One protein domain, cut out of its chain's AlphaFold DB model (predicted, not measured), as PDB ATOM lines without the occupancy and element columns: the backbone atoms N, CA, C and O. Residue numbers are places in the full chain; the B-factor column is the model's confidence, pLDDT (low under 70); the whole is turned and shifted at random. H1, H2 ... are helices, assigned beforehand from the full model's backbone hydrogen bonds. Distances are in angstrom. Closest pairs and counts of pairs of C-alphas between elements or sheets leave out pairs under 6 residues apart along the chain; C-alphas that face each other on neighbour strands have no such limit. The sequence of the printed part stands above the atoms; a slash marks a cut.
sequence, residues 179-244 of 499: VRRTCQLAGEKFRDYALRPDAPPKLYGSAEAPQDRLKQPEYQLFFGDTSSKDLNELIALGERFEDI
ATOM      1  N   VAL A 179     187.661 172.570 152.007       83.31
ATOM      2  CA  VAL A 179     186.868 171.603 152.778       83.31
ATOM      3  C   VAL A 179     187.465 170.182 152.739       83.31
ATOM      4  O   VAL A 179     187.375 169.436 153.712       83.31
ATOM      5  N   ARG A 180     188.128 169.786 151.645       82.31
ATOM      6  CA  ARG A 180     188.920 168.540 151.561       82.31
ATOM      7  C   ARG A 180     190.255 168.631 152.306       82.31
ATOM      8  O   ARG A 180     190.777 167.612 152.752       82.31
ATOM      9  N   ARG A 181     190.842 169.829 152.409       84.81
ATOM     10  CA  ARG A 181     192.123 170.085 153.099       84.81
ATOM     11  C   ARG A 181     191.949 170.320 154.598       84.81
ATOM     12  O   ARG A 181     192.875 170.017 155.350       84.81
ATOM     13  N   THR A 182     190.800 170.834 155.036       85.94
ATOM     14  CA  THR A 182     190.422 170.891 156.449       85.94
ATOM     15  C   THR A 182     190.269 169.475 156.965       85.94
ATOM     16  O   THR A 182     189.429 168.708 156.502       85.94
ATOM     17  N   CYS A 183     191.106 169.129 157.930       85.38
ATOM     18  CA  CYS A 183     191.044 167.869 158.644       85.38
ATOM     19  C   CYS A 183     191.200 168.164 160.132       85.38
ATOM     20  O   CYS A 183     191.771 169.199 160.499       85.38
ATOM     21  N   GLN A 184     190.738 167.235 160.964       89.12
ATOM     22  CA  GLN A 184     190.978 167.262 162.400       89.12
ATOM     23  C   GLN A 184     192.488 167.350 162.658       89.12
ATOM     24  O   GLN A 184     193.270 166.561 162.115       89.12
ATOM     25  N   LEU A 185     192.903 168.354 163.425       89.50
ATOM     26  CA  LEU A 185     194.301 168.556 163.792       89.50
ATOM     27  C   LEU A 185     194.726 167.513 164.836       89.50
ATOM     28  O   LEU A 185     193.905 166.950 165.557       89.50
ATOM     29  N   ALA A 186     196.028 167.239 164.932       89.94
ATOM     30  CA  ALA A 186     196.541 166.306 165.933       89.94
ATOM     31  C   ALA A 186     196.241 166.830 167.352       89.94
ATOM     32  O   ALA A 186     196.697 167.912 167.721       89.94
ATOM     33  N   GLY A 187     195.464 166.070 168.129       90.88
ATOM     34  CA  GLY A 187     195.011 166.461 169.470       90.88
ATOM     35  C   GLY A 187     193.817 167.427 169.513       90.88
ATOM     36  O   GLY A 187     193.401 167.808 170.604       90.88
ATOM     37  N   GLU A 188     193.243 167.820 168.370       93.81
ATOM     38  CA  GLU A 188     191.957 168.529 168.338       93.81
ATOM     39  C   GLU A 188     190.818 167.553 168.633       93.81
ATOM     40  O   GLU A 188     190.773 166.460 168.062       93.81
ATOM     41  N   LYS A 189     189.873 167.963 169.483       93.75
ATOM     42  CA  LYS A 189     188.704 167.141 169.786       93.75
ATOM     43  C   LYS A 189     187.760 167.046 168.597       93.75
ATOM     44  O   LYS A 189     187.499 168.041 167.918       93.75
ATOM     45  N   PHE A 190     187.164 165.876 168.398       91.56
ATOM     46  CA  PHE A 190     186.204 165.596 167.337       91.56
ATOM     47  C   PHE A 190     185.065 166.618 167.318       91.56
ATOM     48  O   PHE A 190     184.651 167.076 166.258       91.56
ATOM     49  N   ARG A 191     184.582 167.016 168.498       93.19
ATOM     50  CA  ARG A 191     183.534 168.028 168.650       93.19
ATOM     51  C   ARG A 191     183.958 169.416 168.176       93.19
ATOM     52  O   ARG A 191     183.155 170.093 167.538       93.19
ATOM     53  N   ASP A 192     185.180 169.837 168.481       93.69
ATOM     54  CA  ASP A 192     185.687 171.154 168.084       93.69
ATOM     55  C   ASP A 192     185.929 171.194 166.569       93.69
ATOM     56  O   ASP A 192     185.523 172.147 165.904       93.69
ATOM     57  N   TYR A 193     186.448 170.095 166.007       90.62
ATOM     58  CA  TYR A 193     186.527 169.885 164.563       90.62
ATOM     59  C   TYR A 193     185.139 169.896 163.897       90.62
ATOM     60  O   TYR A 193     184.923 170.633 162.943       90.62
ATOM     61  N   ALA A 194     184.166 169.137 164.410       88.88
ATOM     62  CA  ALA A 194     182.828 169.011 163.821       88.88
ATOM     63  C   ALA A 194     181.955 170.277 163.943       88.88
ATOM     64  O   ALA A 194     180.951 170.399 163.239       88.88
ATOM     65  N   LEU A 195     182.308 171.207 164.838       88.69
ATOM     66  CA  LEU A 195     181.614 172.487 165.036       88.69
ATOM     67  C   LEU A 195     182.340 173.684 164.404       88.69
ATOM     68  O   LEU A 195     181.833 174.809 164.496       88.69
ATOM     69  N   ARG A 196     183.508 173.481 163.782       86.12
ATOM     70  CA  ARG A 196     184.287 174.570 163.187       86.12
ATOM     71  C   ARG A 196     183.520 175.207 162.009       86.12
ATOM     72  O   ARG A 196     182.949 174.470 161.208       86.12
ATOM     73  N   PRO A 197     183.491 176.545 161.842       70.94
ATOM     74  CA  PRO A 197     182.755 177.179 160.737       70.94
ATOM     75  C   PRO A 197     183.282 176.821 159.338       70.94
ATOM     76  O   PRO A 197     182.520 176.839 158.377       70.94
ATOM     77  N   ASP A 198     184.576 176.513 159.242       71.44
ATOM     78  CA  ASP A 198     185.292 176.018 158.061       71.44
ATOM     79  C   ASP A 198     185.315 174.485 157.953       71.44
ATOM     80  O   ASP A 198     185.806 173.957 156.956       71.44
ATOM     81  N   ALA A 199     184.794 173.760 158.951       65.62
ATOM     82  CA  ALA A 199     184.628 172.318 158.836       65.62
ATOM     83  C   ALA A 199     183.671 171.996 157.679       65.62
ATOM     84  O   ALA A 199     182.763 172.790 157.410       65.62
ATOM     85  N   PRO A 200     183.823 170.832 157.017       58.78
ATOM     86  CA  PRO A 200     182.927 170.417 155.949       58.78
ATOM     87  C   PRO A 200     181.460 170.563 156.373       58.78
ATOM     88  O   PRO A 200     181.019 169.847 157.281       58.78
ATOM     89  N   PRO A 201     180.662 171.434 155.726       58.12
ATOM     90  CA  PRO A 201     179.228 171.396 155.926       58.12
ATOM     91  C   PRO A 201     178.753 169.992 155.540       58.12
ATOM     92  O   PRO A 201     179.035 169.540 154.430       58.12
ATOM     93  N   LYS A 202     177.972 169.322 156.400       57.41
ATOM     94  CA  LYS A 202     177.254 168.058 156.088       57.41
ATOM     95  C   LYS A 202     176.244 168.192 154.917       57.41
ATOM     96  O   LYS A 202     175.355 167.365 154.766       57.41
ATOM     97  N   LEU A 203     176.298 169.291 154.162       43.59
ATOM     98  CA  LEU A 203     175.169 169.924 153.482       43.59
ATOM     99  C   LEU A 203     175.381 170.135 151.980       43.59
ATOM    100  O   LEU A 203     174.502 170.685 151.327       43.59
ATOM    101  N   TYR A 204     176.495 169.661 151.422       45.94
ATOM    102  CA  TYR A 204     176.534 169.344 149.998       45.94
ATOM    103  C   TYR A 204     176.134 167.887 149.832       45.94
ATOM    104  O   TYR A 204     176.775 167.014 150.412       45.94
ATOM    105  N   GLY A 205     175.099 167.628 149.025       45.56
ATOM    106  CA  GLY A 205     174.554 166.296 148.732       45.56
ATOM    107  C   GLY A 205     175.482 165.375 147.928       45.56
ATOM    108  O   GLY A 205     175.008 164.497 147.212       45.56
ATOM    109  N   SER A 206     176.799 165.571 148.027       46.47
ATOM    110  CA  SER A 206     177.774 164.560 147.642       46.47
ATOM    111  C   SER A 206     177.563 163.330 148.519       46.47
ATOM    112  O   SER A 206     177.533 163.435 149.742       46.47
ATOM    113  N   ALA A 207     177.446 162.157 147.898       47.81
ATOM    114  CA  ALA A 207     177.267 160.890 148.603       47.81
ATOM    115  C   ALA A 207     178.524 160.423 149.375       47.81
ATOM    116  O   ALA A 207     178.489 159.374 150.013       47.81
ATOM    117  N   GLU A 208     179.624 161.185 149.330       50.91
ATOM    118  CA  GLU A 208     180.799 160.979 150.183       50.91
ATOM    119  C   GLU A 208     180.448 161.292 151.644       50.91
ATOM    120  O   GLU A 208     180.298 162.454 152.037       50.91
ATOM    121  N   ALA A 209     180.323 160.246 152.461       57.88
ATOM    122  CA  ALA A 209     180.035 160.393 153.878       57.88
ATOM    123  C   ALA A 209     181.168 161.168 154.588       57.88
ATOM    124  O   ALA A 209     182.345 160.983 154.264       57.88
ATOM    125  N   PRO A 210     180.874 161.970 155.634       59.31
ATOM    126  CA  PRO A 210     181.902 162.667 156.420       59.31
ATOM    127  C   PRO A 210     183.006 161.760 156.996       59.31
ATOM    128  O   PRO A 210     184.075 162.252 157.349       59.31
ATOM    129  N   GLN A 211     182.748 160.451 157.079       62.19
ATOM    130  CA  GLN A 211     183.667 159.405 157.534       62.19
ATOM    131  C   GLN A 211     184.950 159.334 156.692       62.19
ATOM    132  O   GLN A 211     186.035 159.271 157.267       62.19
ATOM    133  N   ASP A 212     184.859 159.435 155.360       62.12
ATOM    134  CA  ASP A 212     186.014 159.308 154.448       62.12
ATOM    135  C   ASP A 212     187.062 160.417 154.649       62.12
ATOM    136  O   ASP A 212     188.212 160.299 154.226       62.12
ATOM    137  N   ARG A 213     186.673 161.513 155.314       63.72
ATOM    138  CA  ARG A 213     187.507 162.701 155.549       63.72
ATOM    139  C   ARG A 213     188.079 162.765 156.968       63.72
ATOM    140  O   ARG A 213     188.835 163.686 157.289       63.72
ATOM    141  N   LEU A 214     187.764 161.786 157.817       70.88
ATOM    142  CA  LEU A 214     188.393 161.620 159.124       70.88
ATOM    143  C   LEU A 214     189.780 161.000 158.941       70.88
ATOM    144  O   LEU A 214     189.921 159.800 158.741       70.88
ATOM    145  N   LYS A 215     190.823 161.835 159.025       69.56
ATOM    146  CA  LYS A 215     192.229 161.411 158.859       69.56
ATOM    147  C   LYS A 215     192.732 160.405 159.897       69.56
ATOM    148  O   LYS A 215     193.797 159.833 159.691       69.56
ATOM    149  N   GLN A 216     192.014 160.237 161.001       76.94
ATOM    150  CA  GLN A 216     192.289 159.221 162.009       76.94
ATOM    151  C   GLN A 216     191.442 157.972 161.684       76.94
ATOM    152  O   GLN A 216     190.228 157.995 161.921       76.94
ATOM    153  N   PRO A 217     192.035 156.904 161.104       82.56
ATOM    154  CA  PRO A 217     191.305 155.684 160.735       82.56
ATOM    155  C   PRO A 217     190.678 154.975 161.945       82.56
ATOM    156  O   PRO A 217     189.739 154.197 161.795       82.56
ATOM    157  N   GLU A 218     191.147 155.273 163.154       86.62
ATOM    158  CA  GLU A 218     190.596 154.777 164.411       86.62
ATOM    159  C   GLU A 218     189.133 155.213 164.595       86.62
ATOM    160  O   GLU A 218     188.287 154.405 164.986       86.62
ATOM    161  N   TYR A 219     188.802 156.453 164.214       86.81
ATOM    162  CA  TYR A 219     187.416 156.918 164.192       86.81
ATOM    163  C   TYR A 219     186.590 156.189 163.135       86.81
ATOM    164  O   TYR A 219     185.447 155.846 163.414       86.81
ATOM    165  N   GLN A 220     187.126 155.926 161.938       84.56
ATOM    166  CA  GLN A 220     186.388 155.193 160.895       84.56
ATOM    167  C   GLN A 220     185.998 153.787 161.381       84.56
ATOM    168  O   GLN A 220     184.846 153.382 161.230       84.56
ATOM    169  N   LEU A 221     186.919 153.089 162.055       87.19
ATOM    170  CA  LEU A 221     186.660 151.787 162.675       87.19
ATOM    171  C   LEU A 221     185.609 151.858 163.798       87.19
ATOM    172  O   LEU A 221     184.790 150.951 163.919       87.19
ATOM    173  N   PHE A 222     185.604 152.924 164.606       88.25
ATOM    174  CA  PHE A 222     184.635 153.098 165.695       88.25
ATOM    175  C   PHE A 222     183.249 153.561 165.217       88.25
ATOM    176  O   PHE A 222     182.223 153.154 165.764       88.25
ATOM    177  N   PHE A 223     183.201 154.414 164.192       86.19
ATOM    178  CA  PHE A 223     181.959 154.883 163.589       86.19
ATOM    179  C   PHE A 223     181.278 153.788 162.755       86.19
ATOM    180  O   PHE A 223     180.048 153.742 162.759       86.19
ATOM    181  N   GLY A 224     182.027 152.920 162.058       86.31
ATOM    182  CA  GLY A 224     181.479 151.908 161.142       86.31
ATOM    183  C   GLY A 224     180.564 152.500 160.058       86.31
ATOM    184  O   GLY A 224     180.620 153.699 159.783       86.31
ATOM    185  N   ASP A 225     179.658 151.685 159.502       78.75
ATOM    186  CA  ASP A 225     178.696 152.060 158.442       78.75
ATOM    187  C   ASP A 225     177.566 152.991 158.937       78.75
ATOM    188  O   ASP A 225     176.370 152.737 158.795       78.75
ATOM    189  N   THR A 226     177.922 154.117 159.549       67.00
ATOM    190  CA  THR A 226     176.984 155.111 160.093       67.00
ATOM    191  C   THR A 226     176.570 156.180 159.088       67.00
ATOM    192  O   THR A 226     176.448 157.362 159.415       67.00
ATOM    193  N   SER A 227     176.274 155.732 157.866       63.59
ATOM    194  CA  SER A 227     175.861 156.543 156.711       63.59
ATOM    195  C   SER A 227     174.593 157.389 156.922       63.59
ATOM    196  O   SER A 227     174.297 158.253 156.101       63.59
ATOM    197  N   SER A 228     173.854 157.182 158.017       58.47
ATOM    198  CA  SER A 228     172.579 157.846 158.324       58.47
ATOM    199  C   SER A 228     172.547 158.669 159.624       58.47
ATOM    200  O   SER A 228     171.482 159.171 159.982       58.47
ATOM    201  N   LYS A 229     173.666 158.823 160.351       76.56
ATOM    202  CA  LYS A 229     173.646 159.445 161.693       76.56
ATOM    203  C   LYS A 229     173.623 160.976 161.686       76.56
ATOM    204  O   LYS A 229     174.356 161.640 160.938       76.56
ATOM    205  N   ASP A 230     172.824 161.545 162.591       87.19
ATOM    206  CA  ASP A 230     172.729 162.993 162.811       87.19
ATOM    207  C   ASP A 230     174.089 163.594 163.233       87.19
ATOM    208  O   ASP A 230     175.007 162.895 163.660       87.19
ATOM    209  N   LEU A 231     174.278 164.909 163.076       86.12
ATOM    210  CA  LEU A 231     175.494 165.580 163.547       86.12
ATOM    211  C   LEU A 231     175.681 165.428 165.063       86.12
ATOM    212  O   LEU A 231     176.805 165.189 165.496       86.12
ATOM    213  N   ASN A 232     174.611 165.497 165.862       90.56
ATOM    214  CA  ASN A 232     174.722 165.349 167.314       90.56
ATOM    215  C   ASN A 232     175.075 163.907 167.711       90.56
ATOM    216  O   ASN A 232     175.882 163.705 168.614       90.56
ATOM    217  N   GLU A 233     174.537 162.906 167.008       90.88
ATOM    218  CA  GLU A 233     174.912 161.499 167.206       90.88
ATOM    219  C   GLU A 233     176.372 161.231 166.837       90.88
ATOM    220  O   GLU A 233     177.057 160.496 167.548       90.88
ATOM    221  N   LEU A 234     176.854 161.834 165.745       89.81
ATOM    222  CA  LEU A 234     178.247 161.726 165.318       89.81
ATOM    223  C   LEU A 234     179.187 162.384 166.342       89.81
ATOM    224  O   LEU A 234     180.196 161.790 166.705       89.81
ATOM    225  N   ILE A 235     178.823 163.558 166.874       92.38
ATOM    226  CA  ILE A 235     179.565 164.219 167.960       92.38
ATOM    227  C   ILE A 235     179.571 163.349 169.225       92.38
ATOM    228  O   ILE A 235     180.642 163.097 169.764       92.38
ATOM    229  N   ALA A 236     178.426 162.812 169.654       93.31
ATOM    230  CA  ALA A 236     178.332 161.959 170.844       93.31
ATOM    231  C   ALA A 236     179.028 160.590 170.687       93.31
ATOM    232  O   ALA A 236     179.363 159.927 171.668       93.31
ATOM    233  N   LEU A 237     179.217 160.109 169.456       92.75
ATOM    234  CA  LEU A 237     180.069 158.956 169.156       92.75
ATOM    235  C   LEU A 237     181.554 159.336 169.193       92.75
ATOM    236  O   LEU A 237     182.331 158.584 169.768       92.75
ATOM    237  N   GLY A 238     181.930 160.501 168.659       92.75
ATOM    238  CA  GLY A 238     183.297 161.018 168.744       92.75
ATOM    239  C   GLY A 238     183.746 161.273 170.185       92.75
ATOM    240  O   GLY A 238     184.801 160.795 170.580       92.75
ATOM    241  N   GLU A 239     182.912 161.925 171.003       94.62
ATOM    242  CA  GLU A 239     183.174 162.124 172.438       94.62
ATOM    243  C   GLU A 239     183.346 160.781 173.169       94.62
ATOM    244  O   GLU A 239     184.334 160.583 173.869       94.62
ATOM    245  N   ARG A 240     182.464 159.800 172.917       94.19
ATOM    246  CA  ARG A 240     182.599 158.449 173.496       94.19
ATOM    247  C   ARG A 240     183.840 157.688 173.037       94.19
ATOM    248  O   ARG A 240     184.260 156.789 173.755       94.19
ATOM    249  N   PHE A 241     184.385 157.987 171.860       93.12
ATOM    250  CA  PHE A 241     185.652 157.412 171.412       93.12
ATOM    251  C   PHE A 241     186.835 158.047 172.156       93.12
ATOM    252  O   PHE A 241     187.717 157.328 172.615       93.12
ATOM    253  N   GLU A 242     186.823 159.372 172.338       94.00
ATOM    254  CA  GLU A 242     187.844 160.104 173.106       94.00
ATOM    255  C   GLU A 242     187.872 159.728 174.595       94.00
ATOM    256  O   GLU A 242     188.932 159.783 175.218       94.00
ATOM    257  N   ASP A 243     186.731 159.319 175.158       94.88
ATOM    258  CA  ASP A 243     186.622 158.822 176.536       94.88
ATOM    259  C   ASP A 243     187.233 157.417 176.734       94.88
ATOM    260  O   ASP A 243     187.463 157.003 177.875       94.88
ATOM    261  N   ILE A 244     187.507 156.658 175.662       93.44
ATOM    262  CA  ILE A 244     188.157 155.343 175.775       93.44
ATOM    263  C   ILE A 244     189.641 155.575 176.088       93.44
ATOM    264  O   ILE A 244     190.365 156.116 175.248       93.44
TER     265      ILE A 244
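This is residues 179 to 244 of the 499 residues of an uncharacterized protein of Glossina palpalis gambiensis (UniProt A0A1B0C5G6). One longer helix, H4, has two short helices, H1 and H3, packed on it, H1 and H3 themselves staying apart, and a wide loop, residues 195 to 209, swings out between H1 and the very short H2. The loop, at Gly 205, and the last printed residue, Ile 244, make the longest extent. The 66 printed residues include four named helices, in the order H1, H2, H3, H4, and no named strand; the class is all helix, though the helices hold 28 residues, under half. The whole is compact, with a radius of gyration of the C-alphas of 11.0 A and spans of 32 by 23 by 20 A.

H4, residues 231 to 242, touches H1, residues 190 to 194, with residues 235 to 239 alone; the closest C-alphas are those of Arg 191 and Ile 235, 5.5 A apart. H4 also touches H3, residues 217 to 223, at a steep tilt of 59 degrees, opposite ways; their closest C-alphas, of Phe 223 and Leu 237, are 7.2 A apart. H3 and H2, residues 210 to 213, only just touch, with 3 pairs of C-alphas within 8 A, the closest being those of Gln 211 and Gln 220 at 6.0 A. H1 is apart from H2 and from H3, and H2 is apart from H4. In H1, H3 and H4 every O i to N i+4 pair is within hydrogen-bond range; H2 is too short for such a pair.

H4 is 16.5 A long and ends at C-alpha 242, (187.844, 160.104, 173.106). H3 is 9.8 A long, H1 6.0 A and H2 5.7 A. H1 begins at C-alpha 190, (186.204, 165.596, 167.337).

The C-alphas of Gly 205 and Ile 244, the two farthest apart, are 32.2 A apart. The printed part has no cut. The link from H1 to H2, 15 residues, is long. The mean pLDDT of the printed part is 78.8; residues 199 to 213, 215 and 226 to 228 are under 70.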